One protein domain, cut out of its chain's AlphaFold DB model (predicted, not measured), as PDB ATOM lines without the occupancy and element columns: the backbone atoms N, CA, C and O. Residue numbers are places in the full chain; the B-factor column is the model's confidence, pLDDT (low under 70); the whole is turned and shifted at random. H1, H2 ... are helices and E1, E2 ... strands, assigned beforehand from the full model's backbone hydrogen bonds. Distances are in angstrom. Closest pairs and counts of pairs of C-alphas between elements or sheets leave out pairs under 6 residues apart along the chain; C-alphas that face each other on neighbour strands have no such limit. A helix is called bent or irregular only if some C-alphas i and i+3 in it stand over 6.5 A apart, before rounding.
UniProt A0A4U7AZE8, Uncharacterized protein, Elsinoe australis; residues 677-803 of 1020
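This is residues 677 to 803 of the 1020 residues of an uncharacterized protein of Elsinoe australis (UniProt A0A4U7AZE8). One long, kinked helix, H4, runs through the middle of a rounded body, with H1 and H2 side by side, running opposite ways, on one side of it, H6 on the opposite side and H7 along a third. H5 joins on beyond H6 by a tight turn, H3 turns off the end of H2 at a corner, and the little strand E1 with the long loop 701 to 716 makes a border far from the centre. The printed part has 127 residues, with seven named helices and one named strand in the order H1, E1, H2, H3, H4, H5, H6, H7; the class is mostly helix, and E1 pairs with no named strand. The whole is compact, with a radius of gyration of the C-alphas of 14.5 A and spans of 39 by 34 by 31 A.

Begin at Glu 677 and go on to C-alpha 685 at (291.941, 190.786, 305.677), where H1 starts; it covers residues 685 to 694 in 15.2 A. It is irregular, but only just: C-alphas 686 and 689 are 6.9 A apart. Next comes E1, residues 698 to 700, and then a long stretch with no named element up to H2, residues 717 to 727, 15.2 A long. H3, residues 729 to 736, is 11.7 A long and irregular, with C-alphas 730 and 733 lying 8.2 A apart. Find C-alpha 740 at (268.367, 183.001, 323.838); from there H4 runs 29.9 A to C-alpha 760 at (297.218, 190.626, 321.869). H4 has a kink of 35 degrees near residue 748 and is irregular, with C-alphas 745 and 748 lying 7.2 A apart. H5 is residues 767 to 777, 15.2 A long, and H6 is the short run 781 to 785. H7, residues 794 to 801, ends at C-alpha 801 at (286.641, 197.025, 323.419); it is neither bent nor irregular, but only just, since C-alphas 796 and 799 are 6.4 A apart.

Start from H4, the hub, which touches four helices. With residues 751 to 758 alone it touches H1, at a steep tilt of 43 degrees, opposite ways; look at the closest C-alphas, those of Ile 694 and Gln 751, 5.3 A apart. With residues 743 to 747 alone it touches H2, at a steep tilt of 54 degrees, the same way, and the closest C-alphas are those of Pro 717 and Leu 744 at 6.8 A. With residues 748 to 755 alone it touches H7, at a shallow tilt of 29 degrees, the same way, closest at the C-alphas of Leu 752 and Leu 801, 6.6 A. With residues 749 to 753 alone it touches H6, where the C-alphas of Arg 749 and Val 784 come to 4.9 A. H1 and H2 touch at a shallow tilt of 23 degrees, opposite ways, closest at the C-alphas of Ile 693 and Arg 723, 5.7 A. H2 and H3 only just touch, with 3 pairs of C-alphas within 8 A, and only at the corner, closest at Ser 725 and Thr 732, 6.2 A. H5 and H6 also only just touch, with 3 such pairs and only at the corner, closest at the C-alphas of Arg 775 and Ala 781, 5.1 A. H4 and H5 are near each other, and so are H1 and E1; H3 and H7 are among the pairs that are apart. In the backbone, every O i to N i+4 pair is within hydrogen-bond range in H2, H5 and H6. The counts are 14 of 17 in H4, 2 of 4 in H3, 2 of 4 in H7 and 2 of 6 in H1, where 6 of 7 O i to N i+3 pairs are within range. Residues 698 to 700 of E1 pair with residues 703 to 704, antiparallel.

The two C-alphas farthest apart are those of Gln 680 and Glu 741, 39.8 A, while those of Glu 677 and Ser 803 are 27.8 A apart. The printed part has no cut. The link from E1 to H2, residues 701 to 716, is long. The mean pLDDT of the printed part is 90.1, and residues 787 and 789 are under 70.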
ATOM      1  N   GLU A 677     297.785 179.479 309.333       90.81
ATOM      2  CA  GLU A 677     297.672 179.478 307.866       90.81
ATOM      3  C   GLU A 677     298.187 180.782 307.239       90.81
ATOM      4  O   GLU A 677     298.804 180.770 306.177       90.81
ATOM      5  N   ASN A 678     297.976 181.913 307.918       90.69
ATOM      6  CA  ASN A 678     298.334 183.245 307.432       90.69
ATOM      7  C   ASN A 678     299.604 183.815 308.084       90.69
ATOM      8  O   ASN A 678     299.872 185.007 307.936       90.69
ATOM      9  N   ALA A 679     300.414 183.003 308.774       84.94
ATOM     10  CA  ALA A 679     301.574 183.485 309.537       84.94
ATOM     11  C   ALA A 679     302.615 184.226 308.673       84.94
ATOM     12  O   ALA A 679     303.302 185.123 309.159       84.94
ATOM     13  N   GLN A 680     302.723 183.868 307.389       81.50
ATOM     14  CA  GLN A 680     303.626 184.511 306.425       81.50
ATOM     15  C   GLN A 680     302.936 185.574 305.555       81.50
ATOM     16  O   GLN A 680     303.600 186.269 304.781       81.50
ATOM     17  N   SER A 681     301.613 185.717 305.666       84.56
ATOM     18  CA  SER A 681     300.852 186.662 304.857       84.56
ATOM     19  C   SER A 681     300.977 188.079 305.409       84.56
ATOM     20  O   SER A 681     300.779 188.340 306.598       84.56
ATOM     21  N   ARG A 682     301.263 189.035 304.518       80.44
ATOM     22  CA  ARG A 682     301.140 190.466 304.837       80.44
ATOM     23  C   ARG A 682     299.687 190.931 304.831       80.44
ATOM     24  O   ARG A 682     299.398 191.981 305.400       80.44
ATOM     25  N   ASP A 683     298.795 190.166 304.205       85.06
ATOM     26  CA  ASP A 683     297.373 190.466 304.196       85.06
ATOM     27  C   ASP A 683     296.738 190.088 305.542       85.06
ATOM     28  O   ASP A 683     296.842 188.956 306.013       85.06
ATOM     29  N   GLN A 684     296.087 191.064 306.170       85.44
ATOM     30  CA  GLN A 684     295.383 190.916 307.445       85.44
ATOM     31  C   GLN A 684     293.856 190.891 307.260       85.44
ATOM     32  O   GLN A 684     293.119 190.914 308.246       85.44
ATOM     33  N   SER A 685     293.369 190.832 306.014       90.25
ATOM     34  CA  SER A 685     291.941 190.786 305.677       90.25
ATOM     35  C   SER A 685     291.203 189.615 306.323       90.25
ATOM     36  O   SER A 685     290.043 189.752 306.711       90.25
ATOM     37  N   TRP A 686     291.892 188.495 306.557       91.94
ATOM     38  CA  TRP A 686     291.341 187.311 307.218       91.94
ATOM     39  C   TRP A 686     290.870 187.567 308.663       91.94
ATOM     40  O   TRP A 686     290.064 186.788 309.183       91.94
ATOM     41  N   ARG A 687     291.320 188.659 309.309       93.25
ATOM     42  CA  ARG A 687     290.853 189.098 310.639       93.25
ATOM     43  C   ARG A 687     289.525 189.858 310.593       93.25
ATOM     44  O   ARG A 687     288.860 189.970 311.622       93.25
ATOM     45  N   GLN A 688     289.125 190.366 309.425       95.00
ATOM     46  CA  GLN A 688     287.934 191.204 309.257       95.00
ATOM     47  C   GLN A 688     286.639 190.547 309.768       95.00
ATOM     48  O   GLN A 688     285.888 191.233 310.461       95.00
ATOM     49  N   PRO A 689     286.360 189.251 309.517       95.19
ATOM     50  CA  PRO A 689     285.151 188.616 310.039       95.19
ATOM     51  C   PRO A 689     285.085 188.617 311.570       95.19
ATOM     52  O   PRO A 689     284.019 188.830 312.135       95.19
ATOM     53  N   LEU A 690     286.226 188.437 312.246       95.31
ATOM     54  CA  LEU A 690     286.290 188.450 313.707       95.31
ATOM     55  C   LEU A 690     286.181 189.877 314.264       95.31
ATOM     56  O   LEU A 690     285.501 190.097 315.261       95.31
ATOM     57  N   LEU A 691     286.775 190.867 313.586       95.75
ATOM     58  CA  LEU A 691     286.579 192.283 313.915       95.75
ATOM     59  C   LEU A 691     285.118 192.711 313.767       95.75
ATOM     60  O   LEU A 691     284.632 193.487 314.583       95.75
ATOM     61  N   ALA A 692     284.410 192.204 312.756       96.62
ATOM     62  CA  ALA A 692     283.006 192.525 312.516       96.62
ATOM     63  C   ALA A 692     282.075 192.001 313.621       96.62
ATOM     64  O   ALA A 692     280.969 192.509 313.766       96.62
ATOM     65  N   ILE A 693     282.506 191.025 314.426       96.94
ATOM     66  CA  ILE A 693     281.768 190.578 315.618       96.94
ATOM     67  C   ILE A 693     281.844 191.635 316.740       96.94
ATOM     68  O   ILE A 693     280.954 191.707 317.590       96.94
ATOM     69  N   ILE A 694     282.888 192.471 316.734       97.06
ATOM     70  CA  ILE A 694     283.134 193.521 317.732       97.06
ATOM     71  C   ILE A 694     282.581 194.867 317.261       97.06
ATOM     72  O   ILE A 694     281.846 195.506 318.009       97.06
ATOM     73  N   TYR A 695     282.928 195.295 316.042       97.25
ATOM     74  CA  TYR A 695     282.689 196.655 315.553       97.25
ATOM     75  C   TYR A 695     281.648 196.727 314.438       97.25
ATOM     76  O   TYR A 695     281.555 195.842 313.584       97.25
ATOM     77  N   GLU A 696     280.897 197.825 314.425       95.19
ATOM     78  CA  GLU A 696     279.770 198.010 313.513       95.19
ATOM     79  C   GLU A 696     280.195 198.449 312.104       95.19
ATOM     80  O   GLU A 696     279.689 197.933 311.108       95.19
ATOM     81  N   ARG A 697     281.152 199.379 312.005       95.31
ATOM     82  CA  ARG A 697     281.583 200.001 310.741       95.31
ATOM     83  C   ARG A 697     283.102 200.024 310.610       95.31
ATOM     84  O   ARG A 697     283.824 199.990 311.604       95.31
ATOM     85  N   PHE A 698     283.579 200.127 309.368       95.06
ATOM     86  CA  PHE A 698     285.002 200.114 309.025       95.06
ATOM     87  C   PHE A 698     285.338 201.195 307.989       95.06
ATOM     88  O   PHE A 698     284.638 201.325 306.986       95.06
ATOM     89  N   ASN A 699     286.427 201.938 308.212       94.12
ATOM     90  CA  ASN A 699     286.984 202.879 307.230       94.12
ATOM     91  C   ASN A 699     287.763 202.145 306.124       94.12
ATOM     92  O   ASN A 699     287.843 202.611 304.990       94.12
ATOM     93  N   ALA A 700     288.350 200.997 306.456       92.81
ATOM     94  CA  ALA A 700     289.015 200.085 305.533       92.81
ATOM     95  C   ALA A 700     289.098 198.690 306.170       92.81
ATOM     96  O   ALA A 700     288.788 198.516 307.351       92.81
ATOM     97  N   VAL A 701     289.566 197.697 305.412       91.62
ATOM     98  CA  VAL A 701     289.805 196.343 305.933       91.62
ATOM     99  C   VAL A 701     290.733 196.399 307.154       91.62
ATOM    100  O   VAL A 701     291.862 196.891 307.083       91.62
ATOM    101  N   GLY A 702     290.249 195.902 308.290       91.12
ATOM    102  CA  GLY A 702     290.970 195.892 309.561       91.12
ATOM    103  C   GLY A 702     290.990 197.219 310.330       91.12
ATOM    104  O   GLY A 702     291.663 197.286 311.357       91.12
ATOM    105  N   ILE A 703     290.294 198.264 309.860       93.44
ATOM    106  CA  ILE A 703     290.276 199.604 310.475       93.44
ATOM    107  C   ILE A 703     288.838 199.968 310.883       93.44
ATOM    108  O   ILE A 703     288.081 200.462 310.039       93.44
ATOM    109  N   PRO A 704     288.427 199.698 312.138       95.38
ATOM    110  CA  PRO A 704     287.087 200.030 312.624       95.38
ATOM    111  C   PRO A 704     286.859 201.544 312.733       95.38
ATOM    112  O   PRO A 704     287.811 202.319 312.790       95.38
ATOM    113  N   VAL A 705     285.592 201.959 312.751       95.19
ATOM    114  CA  VAL A 705     285.195 203.367 312.900       95.19
ATOM    115  C   VAL A 705     284.884 203.685 314.361       95.19
ATOM    116  O   VAL A 705     284.056 203.018 314.976       95.19
ATOM    117  N   ASP A 706     285.495 204.746 314.882       93.12
ATOM    118  CA  ASP A 706     285.154 205.355 316.164       93.12
ATOM    119  C   ASP A 706     283.957 206.302 315.997       93.12
ATOM    120  O   ASP A 706     284.085 207.438 315.525       93.12
ATOM    121  N   GLN A 707     282.781 205.828 316.406       89.81
ATOM    122  CA  GLN A 707     281.543 206.610 316.467       89.81
ATOM    123  C   GLN A 707     281.338 207.295 317.826       89.81
ATOM    124  O   GLN A 707     280.244 207.776 318.117       89.81
ATOM    125  N   ARG A 708     282.393 207.366 318.648       82.38
ATOM    126  CA  ARG A 708     282.427 207.945 319.996       82.38
ATOM    127  C   ARG A 708     281.534 207.203 320.981       82.38
ATOM    128  O   ARG A 708     280.458 207.662 321.357       82.38
ATOM    129  N   GLY A 709     282.044 206.067 321.448       84.62
ATOM    130  CA  GLY A 709     281.407 205.246 322.476       84.62
ATOM    131  C   GLY A 709     280.727 204.006 321.901       84.62
ATOM    132  O   GLY A 709     281.215 203.409 320.940       84.62
ATOM    133  N   GLU A 710     279.600 203.622 322.501       85.62
ATOM    134  CA  GLU A 710     278.914 202.348 322.241       85.62
ATOM    135  C   GLU A 710     278.416 202.183 320.803       85.62
ATOM    136  O   GLU A 710     278.295 201.049 320.350       85.62
ATOM    137  N   GLY A 711     278.197 203.277 320.061       90.06
ATOM    138  CA  GLY A 711     277.823 203.219 318.642       90.06
ATOM    139  C   GLY A 711     278.863 202.514 317.762       90.06
ATOM    140  O   GLY A 711     278.523 201.964 316.724       90.06
ATOM    141  N   SER A 712     280.121 202.457 318.206       94.12
ATOM    142  CA  SER A 712     281.193 201.764 317.481       94.12
ATOM    143  C   SER A 712     281.096 200.238 317.588       94.12
ATOM    144  O   SER A 712     281.712 199.531 316.788       94.12
ATOM    145  N   LEU A 713     280.363 199.724 318.582       96.00
ATOM    146  CA  LEU A 713     280.282 198.303 318.916       96.00
ATOM    147  C   LEU A 713     279.012 197.661 318.354       96.00
ATOM    148  O   LEU A 713     277.950 198.278 318.291       96.00
ATOM    149  N   VAL A 714     279.099 196.369 318.043       96.00
ATOM    150  CA  VAL A 714     277.916 195.552 317.754       96.00
ATOM    151  C   VAL A 714     277.179 195.281 319.062       96.00
ATOM    152  O   VAL A 714     277.665 194.536 319.916       96.00
ATOM    153  N   ASN A 715     276.004 195.887 319.223       92.62
ATOM    154  CA  ASN A 715     275.179 195.747 320.429       92.62
ATOM    155  C   ASN A 715     273.882 194.968 320.184       92.62
ATOM    156  O   ASN A 715     273.240 194.535 321.136       92.62
ATOM    157  N   ASN A 716     273.491 194.778 318.921       92.88
ATOM    158  CA  ASN A 716     272.324 193.985 318.562       92.88
ATOM    159  C   ASN A 716     272.676 192.484 318.613       92.88
ATOM    160  O   ASN A 716     273.528 192.041 317.834       92.88
ATOM    161  N   PRO A 717     272.013 191.678 319.466       91.88
ATOM    162  CA  PRO A 717     272.291 190.249 319.564       91.88
ATOM    163  C   PRO A 717     272.088 189.507 318.239       91.88
ATOM    164  O   PRO A 717     272.879 188.632 317.910       91.88
ATOM    165  N   SER A 718     271.062 189.855 317.456       92.25
ATOM    166  CA  SER A 718     270.786 189.195 316.174       92.25
ATOM    167  C   SER A 718     271.935 189.397 315.187       92.25
ATOM    168  O   SER A 718     272.406 188.433 314.582       92.25
ATOM    169  N   ASP A 719     272.429 190.633 315.079       94.38
ATOM    170  CA  ASP A 719     273.538 190.970 314.185       94.38
ATOM    171  C   ASP A 719     274.832 190.298 314.654       94.38
ATOM    172  O   ASP A 719     275.556 189.709 313.849       94.38
ATOM    173  N   PHE A 720     275.098 190.310 315.965       95.19
ATOM    174  CA  PHE A 720     276.224 189.590 316.558       95.19
ATOM    175  C   PHE A 720     276.185 188.093 316.219       95.19
ATOM    176  O   PHE A 720     277.183 187.549 315.748       95.19
ATOM    177  N   TRP A 721     275.040 187.428 316.409       93.62
ATOM    178  CA  TRP A 721     274.903 185.989 316.165       93.62
ATOM    179  C   TRP A 721     275.038 185.636 314.689       93.62
ATOM    180  O   TRP A 721     275.723 184.672 314.358       93.62
ATOM    181  N   GLN A 722     274.470 186.444 313.794       93.50
ATOM    182  CA  GLN A 722     274.659 186.262 312.357       93.50
ATOM    183  C   GLN A 722     276.145 186.352 311.971       93.50
ATOM    184  O   GLN A 722     276.642 185.518 311.212       93.50
ATOM    185  N   ARG A 723     276.871 187.337 312.516       95.38
ATOM    186  CA  ARG A 723     278.308 187.524 312.259       95.38
ATOM    187  C   ARG A 723     279.157 186.411 312.887       95.38
ATOM    188  O   ARG A 723     280.095 185.939 312.248       95.38
ATOM    189  N   LEU A 724     278.808 185.945 314.089       94.56
ATOM    190  CA  LEU A 724     279.484 184.829 314.755       94.56
ATOM    191  C   LEU A 724     279.301 183.512 313.992       94.56
ATOM    192  O   LEU A 724     280.287 182.818 313.750       94.56
ATOM    193  N   SER A 725     278.083 183.196 313.545       92.12
ATOM    194  CA  SER A 725     277.814 182.003 312.729       92.12
ATOM    195  C   SER A 725     278.553 182.033 311.391       92.12
ATOM    196  O   SER A 725     279.047 181.004 310.936       92.12
ATOM    197  N   ALA A 726     278.696 183.212 310.776       91.62
ATOM    198  CA  ALA A 726     279.499 183.376 309.564       91.62
ATOM    199  C   ALA A 726     281.009 183.170 309.807       91.62
ATOM    200  O   ALA A 726     281.743 182.821 308.882       91.62
ATOM    201  N   PHE A 727     281.491 183.378 311.036       92.50
ATOM    202  CA  PHE A 727     282.879 183.107 311.411       92.50
ATOM    203  C   PHE A 727     283.112 181.627 311.753       92.50
ATOM    204  O   PHE A 727     284.089 181.044 311.279       92.50
ATOM    205  N   LEU A 728     282.207 181.020 312.527       91.38
ATOM    206  CA  LEU A 728     282.250 179.623 312.977       91.38
ATOM    207  C   LEU A 728     281.413 178.698 312.077       91.38
ATOM    208  O   LEU A 728     280.542 177.966 312.545       91.38
ATOM    209  N   THR A 729     281.678 178.704 310.771       83.69
ATOM    210  CA  THR A 729     280.880 177.940 309.792       83.69
ATOM    211  C   THR A 729     280.888 176.425 310.018       83.69
ATOM    212  O   THR A 729     279.935 175.752 309.638       83.69
ATOM    213  N   ALA A 730     281.939 175.888 310.643       75.56
ATOM    214  CA  ALA A 730     282.046 174.471 310.995       75.56
ATOM    215  C   ALA A 730     281.247 174.086 312.256       75.56
ATOM    216  O   ALA A 730     281.012 172.901 312.481       75.56
ATOM    217  N   ASP A 731     280.813 175.071 313.053       83.00
ATOM    218  CA  ASP A 731     280.188 174.858 314.361       83.00
ATOM    219  C   ASP A 731     278.718 175.315 314.407       83.00
ATOM    220  O   ASP A 731     278.177 175.562 315.482       83.00
ATOM    221  N   THR A 732     278.032 175.421 313.266       79.69
ATOM    222  CA  THR A 732     276.633 175.892 313.208       79.69
ATOM    223  C   THR A 732     275.687 175.067 314.086       79.69
ATOM    224  O   THR A 732     274.885 175.648 314.810       79.69
ATOM    225  N   GLU A 733     275.858 173.739 314.136       81.69
ATOM    226  CA  GLU A 733     275.084 172.849 315.023       81.69
ATOM    227  C   GLU A 733     275.247 173.229 316.509       81.69
ATOM    228  O   GLU A 733     274.294 173.147 317.276       81.69
ATOM    229  N   LEU A 734     276.435 173.686 316.930       86.50
ATOM    230  CA  LEU A 734     276.667 174.146 318.305       86.50
ATOM    231  C   LEU A 734     275.895 175.435 318.605       86.50
ATOM    232  O   LEU A 734     275.326 175.578 319.689       86.50
ATOM    233  N   LEU A 735     275.895 176.376 317.659       86.56
ATOM    234  CA  LEU A 735     275.255 177.685 317.816       86.56
ATOM    235  C   LEU A 735     273.724 177.570 317.774       86.56
ATOM    236  O   LEU A 735     273.031 178.267 318.518       86.56
ATOM    237  N   ASP A 736     273.193 176.649 316.969       85.81
ATOM    238  CA  ASP A 736     271.758 176.360 316.892       85.81
ATOM    239  C   ASP A 736     271.213 175.765 318.200       85.81
ATOM    240  O   ASP A 736     270.056 175.996 318.554       85.81
ATOM    241  N   LEU A 737     272.056 175.051 318.954       84.69
ATOM    242  CA  LEU A 737     271.732 174.480 320.266       84.69
ATOM    243  C   LEU A 737     271.861 175.477 321.434       84.69
ATOM    244  O   LEU A 737     271.569 175.101 322.573       84.69
ATOM    245  N   CYS A 738     272.316 176.708 321.181       85.38
ATOM    246  CA  CYS A 738     272.375 177.769 322.188       85.38
ATOM    247  C   CYS A 738     271.028 178.497 322.264       85.38
ATOM    248  O   CYS A 738     270.552 179.056 321.264       85.38
ATOM    249  N   ASP A 739     270.437 178.521 323.455       84.88
ATOM    250  CA  ASP A 739     269.174 179.208 323.708       84.88
ATOM    251  C   ASP A 739     269.351 180.748 323.761       84.88
ATOM    252  O   ASP A 739     270.476 181.256 323.732       84.88
ATOM    253  N   PRO A 740     268.264 181.541 323.790       86.00
ATOM    254  CA  PRO A 740     268.367 183.001 323.838       86.00
ATOM    255  C   PRO A 740     269.144 183.559 325.045       86.00
ATOM    256  O   PRO A 740     269.741 184.630 324.928       86.00
ATOM    257  N   GLU A 741     269.160 182.862 326.184       84.31
ATOM    258  CA  GLU A 741     269.869 183.306 327.390       84.31
ATOM    259  C   GLU A 741     271.380 183.088 327.250       84.31
ATOM    260  O   GLU A 741     272.163 184.022 327.454       84.31
ATOM    261  N   ASP A 742     271.791 181.905 326.785       84.88
ATOM    262  CA  ASP A 742     273.165 181.578 326.403       84.88
ATOM    263  C   ASP A 742     273.681 182.579 325.367       84.88
ATOM    264  O   ASP A 742     274.815 183.067 325.448       84.88
ATOM    265  N   ARG A 743     272.815 182.933 324.411       88.56
ATOM    266  CA  ARG A 743     273.125 183.873 323.337       88.56
ATOM    267  C   ARG A 743     273.494 185.263 323.848       88.56
ATOM    268  O   ARG A 743     274.451 185.866 323.356       88.56
ATOM    269  N   LEU A 744     272.757 185.766 324.834       86.50
ATOM    270  CA  LEU A 744     273.042 187.046 325.483       86.50
ATOM    271  C   LEU A 744     274.279 186.952 326.384       86.50
ATOM    272  O   LEU A 744     275.132 187.840 326.358       86.50
ATOM    273  N   ALA A 745     274.417 185.857 327.137       85.94
ATOM    274  CA  ALA A 745     275.559 185.619 328.018       85.94
ATOM    275  C   ALA A 745     276.895 185.557 327.260       85.94
ATOM    276  O   ALA A 745     277.923 186.005 327.778       85.94
ATOM    277  N   LEU A 746     276.898 185.028 326.037       90.94
ATOM    278  CA  LEU A 746     278.105 184.865 325.231       90.94
ATOM    279  C   LEU A 746     278.555 186.136 324.509       90.94
ATOM    280  O   LEU A 746     279.753 186.270 324.277       90.94
ATOM    281  N   MET A 747     277.655 187.069 324.180       93.12
ATOM    282  CA  MET A 747     277.961 188.199 323.289       93.12
ATOM    283  C   MET A 747     279.202 188.992 323.723       93.12
ATOM    284  O   MET A 747     280.202 189.042 323.003       93.12
ATOM    285  N   ARG A 748     279.193 189.551 324.941       93.38
ATOM    286  CA  ARG A 748     280.330 190.340 325.450       93.38
ATOM    287  C   ARG A 748     281.579 189.503 325.706       93.38
ATOM    288  O   ARG A 748     282.687 189.986 325.493       93.38
ATOM    289  N   ARG A 749     281.418 188.239 326.110       94.38
ATOM    290  CA  ARG A 749     282.543 187.311 326.320       94.38
ATOM    291  C   ARG A 749     283.276 187.037 325.014       94.38
ATOM    292  O   ARG A 749     284.494 187.164 324.951       94.38
ATOM    293  N   ALA A 750     282.524 186.715 323.968       95.31
ATOM    294  CA  ALA A 750     283.043 186.470 322.633       95.31
ATOM    295  C   ALA A 750     283.708 187.721 322.045       95.31
ATOM    296  O   ALA A 750     284.783 187.603 321.468       95.31
ATOM    297  N   GLN A 751     283.124 188.910 322.231       96.56
ATOM    298  CA  GLN A 751     283.721 190.169 321.773       96.56
ATOM    299  C   GLN A 751     285.045 190.481 322.480       96.56
ATOM    300  O   GLN A 751     286.025 190.798 321.808       96.56
ATOM    301  N   LEU A 752     285.110 190.345 323.809       96.44
ATOM    302  CA  LEU A 752     286.353 190.537 324.570       96.44
ATOM    303  C   LEU A 752     287.418 189.509 324.176       96.44
ATOM    304  O   LEU A 752     288.577 189.856 323.958       96.44
ATOM    305  N   LEU A 753     287.018 188.248 324.007       96.94
ATOM    306  CA  LEU A 753     287.912 187.192 323.549       96.94
ATOM    307  C   LEU A 753     288.458 187.476 322.144       96.94
ATOM    308  O   LEU A 753     289.661 187.375 321.918       96.94
ATOM    309  N   ALA A 754     287.582 187.857 321.215       96.81
ATOM    310  CA  ALA A 754     287.936 188.247 319.857       96.81
ATOM    311  C   ALA A 754     288.906 189.436 319.849       96.81
ATOM    312  O   ALA A 754     289.896 189.415 319.117       96.81
ATOM    313  N   PHE A 755     288.662 190.434 320.702       96.50
ATOM    314  CA  PHE A 755     289.532 191.592 320.867       96.50
ATOM    315  C   PHE A 755     290.947 191.159 321.268       96.50
ATOM    316  O   PHE A 755     291.912 191.466 320.567       96.50
ATOM    317  N   TRP A 756     291.080 190.367 322.334       96.00
ATOM    318  CA  TRP A 756     292.385 189.887 322.791       96.00
ATOM    319  C   TRP A 756     293.078 188.978 321.771       96.00
ATOM    320  O   TRP A 756     294.292 189.066 321.597       96.00
ATOM    321  N   LEU A 757     292.337 188.148 321.035       95.69
ATOM    322  CA  LEU A 757     292.898 187.348 319.943       95.69
ATOM    323  C   LEU A 757     293.485 188.239 318.837       95.69
ATOM    324  O   LEU A 757     294.621 188.037 318.419       95.69
ATOM    325  N   ILE A 758     292.742 189.246 318.377       94.31
ATOM    326  CA  ILE A 758     293.165 190.106 317.262       94.31
ATOM    327  C   ILE A 758     294.350 190.991 317.644       94.31
ATOM    328  O   ILE A 758     295.274 191.166 316.842       94.31
ATOM    329  N   TYR A 759     294.297 191.571 318.840       92.44
ATOM    330  CA  TYR A 759     295.217 192.623 319.243       92.44
ATOM    331  C   TYR A 759     296.383 192.081 320.074       92.44
ATOM    332  O   TYR A 759     297.510 192.523 319.878       92.44
ATOM    333  N   HIS A 760     296.171 191.099 320.952       91.12
ATOM    334  CA  HIS A 760     297.218 190.626 321.869       91.12
ATOM    335  C   HIS A 760     297.883 189.319 321.397       91.12
ATOM    336  O   HIS A 760     299.024 189.050 321.773       91.12
ATOM    337  N   GLN A 761     297.236 188.527 320.528       92.75
ATOM    338  CA  GLN A 761     297.802 187.277 320.004       92.75
ATOM    339  C   GLN A 761     298.392 187.450 318.593       92.75
ATOM    340  O   GLN A 761     297.705 187.324 317.577       92.75
ATOM    341  N   SER A 762     299.703 187.700 318.526       86.06
ATOM    342  CA  SER A 762     300.438 187.906 317.266       86.06
ATOM    343  C   SER A 762     301.072 186.639 316.682       86.06
ATOM    344  O   SER A 762     301.251 186.558 315.468       86.06
ATOM    345  N   ALA A 763     301.395 185.649 317.519       87.12
ATOM    346  CA  ALA A 763     302.046 184.400 317.115       87.12
ATOM    347  C   ALA A 763     301.118 183.194 317.298       87.12
ATOM    348  O   ALA A 763     300.257 183.195 318.174       87.12
ATOM    349  N   HIS A 764     301.289 182.136 316.505       89.38
ATOM    350  CA  HIS A 764     300.512 180.915 316.710       89.38
ATOM    351  C   HIS A 764     300.888 180.240 318.040       89.38
ATOM    352  O   HIS A 764     302.065 180.069 318.357       89.38
ATOM    353  N   THR A 765     299.879 179.837 318.810       90.31
ATOM    354  CA  THR A 765     300.017 179.018 320.020       90.31
ATOM    355  C   THR A 765     298.863 178.021 320.090       90.31
ATOM    356  O   THR A 765     297.883 178.130 319.353       90.31
ATOM    357  N   ARG A 766     298.958 177.034 320.986       87.31
ATOM    358  CA  ARG A 766     297.820 176.157 321.294       87.31
ATOM    359  C   ARG A 766     296.775 176.929 322.104       87.31
ATOM    360  O   ARG A 766     297.150 177.723 322.965       87.31
ATOM    361  N   ALA A 767     295.488 176.624 321.915       88.75
ATOM    362  CA  ALA A 767     294.385 177.281 322.631       88.75
ATOM    363  C   ALA A 767     294.581 177.286 324.160       88.75
ATOM    364  O   ALA A 767     294.459 178.328 324.795       88.75
ATOM    365  N   LYS A 768     295.015 176.160 324.741       87.88
ATOM    366  CA  LYS A 768     295.338 176.052 326.176       87.88
ATOM    367  C   LYS A 768     296.431 177.032 326.630       87.88
ATOM    368  O   LYS A 768     296.331 177.641 327.694       87.88
ATOM    369  N   THR A 769     297.482 177.200 325.826       89.25
ATOM    370  CA  THR A 769     298.558 178.168 326.103       89.25
ATOM    371  C   THR A 769     298.022 179.593 326.032       89.25
ATOM    372  O   THR A 769     298.310 180.394 326.917       89.25
ATOM    373  N   PHE A 770     297.191 179.887 325.030       93.31
ATOM    374  CA  PHE A 770     296.522 181.177 324.907       93.31
ATOM    375  C   PHE A 770     295.642 181.485 326.129       93.31
ATOM    376  O   PHE A 770     295.830 182.531 326.742       93.31
ATOM    377  N   PHE A 771     294.760 180.576 326.557       93.38
ATOM    378  CA  PHE A 771     293.909 180.795 327.736       93.38
ATOM    379  C   PHE A 771     294.710 180.954 329.031       93.38
ATOM    380  O   PHE A 771     294.363 181.788 329.868       93.38
ATOM    381  N   THR A 772     295.809 180.212 329.181       91.56
ATOM    382  CA  THR A 772     296.715 180.358 330.330       91.56
ATOM    383  C   THR A 772     297.347 181.750 330.356       91.56
ATOM    384  O   THR A 772     297.291 182.434 331.376       91.56
ATOM    385  N   ASN A 773     297.887 182.204 329.223       91.62
ATOM    386  CA  ASN A 773     298.461 183.543 329.102       91.62
ATOM    387  C   ASN A 773     297.405 184.624 329.345       91.62
ATOM    388  O   ASN A 773     297.666 185.593 330.052       91.62
ATOM    389  N   LEU A 774     296.195 184.425 328.821       93.38
ATOM    390  CA  LEU A 774     295.082 185.346 328.998       93.38
ATOM    391  C   LEU A 774     294.726 185.514 330.478       93.38
ATOM    392  O   LEU A 774     294.614 186.638 330.950       93.38
ATOM    393  N   ARG A 775     294.629 184.417 331.242       92.50
ATOM    394  CA  ARG A 775     294.360 184.471 332.692       92.50
ATOM    395  C   ARG A 775     295.446 185.176 333.496       92.50
ATOM    396  O   ARG A 775     295.135 185.727 334.549       92.50
ATOM    397  N   ASN A 776     296.690 185.124 333.030       91.69
ATOM    398  CA  ASN A 776     297.822 185.745 333.710       91.69
ATOM    399  C   ASN A 776     297.942 187.240 333.395       91.69
ATOM    400  O   ASN A 776     298.399 187.999 334.245       91.69
ATOM    401  N   ASN A 777     297.525 187.653 332.195       91.12
ATOM    402  CA  ASN A 777     297.774 188.999 331.683       91.12
ATOM    403  C   ASN A 777     296.534 189.904 331.711       91.12
ATOM    404  O   ASN A 777     296.678 191.113 331.855       91.12
ATOM    405  N   GLU A 778     295.325 189.343 331.606       92.69
ATOM    406  CA  GLU A 778     294.086 190.115 331.484       92.69
ATOM    407  C   GLU A 778     293.208 189.974 332.742       92.69
ATOM    408  O   GLU A 778     292.698 188.883 333.023       92.69
ATOM    409  N   PRO A 779     292.935 191.064 333.486       90.81
ATOM    410  CA  PRO A 779     292.146 191.011 334.723       90.81
ATOM    411  C   PRO A 779     290.734 190.433 334.546       90.81
ATOM    412  O   PRO A 779     290.211 189.766 335.439       90.81
ATOM    413  N   LEU A 780     290.116 190.662 333.381       91.31
ATOM    414  CA  LEU A 780     288.767 190.179 333.069       91.31
ATOM    415  C   LEU A 780     288.737 188.729 332.568       91.31
ATOM    416  O   LEU A 780     287.653 188.158 332.449       91.31
ATOM    417  N   ALA A 781     289.887 188.104 332.298       91.81
ATOM    418  CA  ALA A 781     289.946 186.776 331.687       91.81
ATOM    419  C   ALA A 781     289.206 185.709 332.490       91.81
ATOM    420  O   ALA A 781     288.548 184.855 331.905       91.81
ATOM    421  N   ARG A 782     289.274 185.760 333.828       88.94
ATOM    422  CA  ARG A 782     288.561 184.795 334.679       88.94
ATOM    423  C   ARG A 782     287.050 184.847 334.452       88.94
ATOM    424  O   ARG A 782     286.444 183.797 334.311       88.94
ATOM    425  N   PHE A 783     286.473 186.043 334.329       89.31
ATOM    426  CA  PHE A 783     285.037 186.235 334.093       89.31
ATOM    427  C   PHE A 783     284.632 185.949 332.640       89.31
ATOM    428  O   PHE A 783     283.560 185.403 332.388       89.31
ATOM    429  N   VAL A 784     285.498 186.288 331.676       91.56
ATOM    430  CA  VAL A 784     285.252 186.022 330.249       91.56
ATOM    431  C   VAL A 784     285.273 184.527 329.944       91.56
ATOM    432  O   VAL A 784     284.425 184.051 329.196       91.56
ATOM    433  N   LEU A 785     286.221 183.792 330.530       91.38
ATOM    434  CA  LEU A 785     286.379 182.350 330.324       91.38
ATOM    435  C   LEU A 785     285.510 181.502 331.265       91.38
ATOM    436  O   LEU A 785     285.441 180.286 331.088       91.38
ATOM    437  N   SER A 786     284.874 182.121 332.262       84.94
ATOM    438  CA  SER A 786     283.930 181.460 333.161       84.94
ATOM    439  C   SER A 786     282.601 181.226 332.450       84.94
ATOM    440  O   SER A 786     281.988 182.151 331.903       84.94
ATOM    441  N   ALA A 787     282.157 179.971 332.475       69.62
ATOM    442  CA  ALA A 787     280.881 179.556 331.918       69.62
ATOM    443  C   ALA A 787     279.708 179.802 332.881       69.62
ATOM    444  O   ALA A 787     278.576 179.862 332.429       69.62
ATOM    445  N   SER A 788     279.963 179.973 334.180       70.00
ATOM    446  CA  SER A 788     278.933 179.980 335.233       70.00
ATOM    447  C   SER A 788     278.366 181.370 335.543       70.00
ATOM    448  O   SER A 788     277.318 181.493 336.171       70.00
ATOM    449  N   ASP A 789     279.053 182.434 335.120       68.12
ATOM    450  CA  ASP A 789     278.757 183.801 335.562       68.12
ATOM    451  C   ASP A 789     277.673 184.504 334.719       68.12
ATOM    452  O   ASP A 789     277.470 184.213 333.535       68.12
ATOM    453  N   ALA A 790     277.024 185.512 335.316       71.75
ATOM    454  CA  ALA A 790     276.064 186.402 334.655       71.75
ATOM    455  C   ALA A 790     276.662 187.125 333.425       71.75
ATOM    456  O   ALA A 790     277.868 187.079 333.165       71.75
ATOM    457  N   THR A 791     275.828 187.791 332.623       82.75
ATOM    458  CA  THR A 791     276.279 188.637 331.503       82.75
ATOM    459  C   THR A 791     277.320 189.663 331.970       82.75
ATOM    460  O   THR A 791     277.184 190.276 333.028       82.75
ATOM    461  N   ILE A 792     278.383 189.857 331.183       89.00
ATOM    462  CA  ILE A 792     279.368 190.909 331.467       89.00
ATOM    463  C   ILE A 792     278.714 192.253 331.156       89.00
ATOM    464  O   ILE A 792     278.261 192.467 330.034       89.00
ATOM    465  N   ALA A 793     278.667 193.145 332.146       89.62
ATOM    466  CA  ALA A 793     278.084 194.471 331.987       89.62
ATOM    467  C   ALA A 793     278.890 195.336 331.004       89.62
ATOM    468  O   ALA A 793     280.124 195.341 331.025       89.62
ATOM    469  N   ASP A 794     278.188 196.145 330.212       88.56
ATOM    470  CA  ASP A 794     278.796 197.024 329.203       88.56
ATOM    471  C   ASP A 794     279.767 198.035 329.819       88.56
ATOM    472  O   ASP A 794     280.843 198.268 329.276       88.56
ATOM    473  N   ALA A 795     279.479 198.529 331.028       89.62
ATOM    474  CA  ALA A 795     280.382 199.405 331.777       89.62
ATOM    475  C   ALA A 795     281.770 198.781 332.048       89.62
ATOM    476  O   ALA A 795     282.732 199.510 332.284       89.62
ATOM    477  N   VAL A 796     281.877 197.448 332.018       90.88
ATOM    478  CA  VAL A 796     283.129 196.700 332.211       90.88
ATOM    479  C   VAL A 796     283.763 196.317 330.871       90.88
ATOM    480  O   VAL A 796     284.979 196.411 330.725       90.88
ATOM    481  N   ALA A 797     282.960 195.898 329.888       92.31
ATOM    482  CA  ALA A 797     283.458 195.442 328.589       92.31
ATOM    483  C   ALA A 797     283.854 196.599 327.653       92.31
ATOM    484  O   ALA A 797     284.920 196.555 327.034       92.31
ATOM    485  N   SER A 798     283.024 197.642 327.560       93.12
ATOM    486  CA  SER A 798     283.198 198.756 326.620       93.12
ATOM    487  C   SER A 798     284.542 199.484 326.760       93.12
ATOM    488  O   SER A 798     285.145 199.764 325.726       93.12
ATOM    489  N   PRO A 799     285.090 199.746 327.968       92.50
ATOM    490  CA  PRO A 799     286.413 200.361 328.100       92.50
ATOM    491  C   PRO A 799     287.545 199.567 327.437       92.50
ATOM    492  O   PRO A 799     288.474 200.173 326.912       92.50
ATOM    493  N   VAL A 800     287.468 198.230 327.441       93.62
ATOM    494  CA  VAL A 800     288.457 197.361 326.783       93.62
ATOM    495  C   VAL A 800     288.216 197.335 325.278       93.62
ATOM    496  O   VAL A 800     289.134 197.577 324.506       93.62
ATOM    497  N   LEU A 801     286.974 197.110 324.846       94.50
ATOM    498  CA  LEU A 801     286.641 197.025 323.419       94.50
ATOM    499  C   LEU A 801     286.886 198.340 322.668       94.50
ATOM    500  O   LEU A 801     287.178 198.321 321.481       94.50
ATOM    501  N   LEU A 802     286.785 199.482 323.346       93.69
ATOM    502  CA  LEU A 802     287.038 200.803 322.769       93.69
ATOM    503  C   LEU A 802     288.479 201.285 322.998       93.69
ATOM    504  O   LEU A 802     288.818 202.395 322.591       93.69
ATOM    505  N   SER A 803     289.346 200.478 323.626       92.19
ATOM    506  CA  SER A 803     290.681 200.918 324.049       92.19
ATOM    507  C   SER A 803     291.650 201.174 322.898       92.19
ATOM    508  O   SER A 803     292.747 201.649 323.150       92.19
TER     509      SER A 803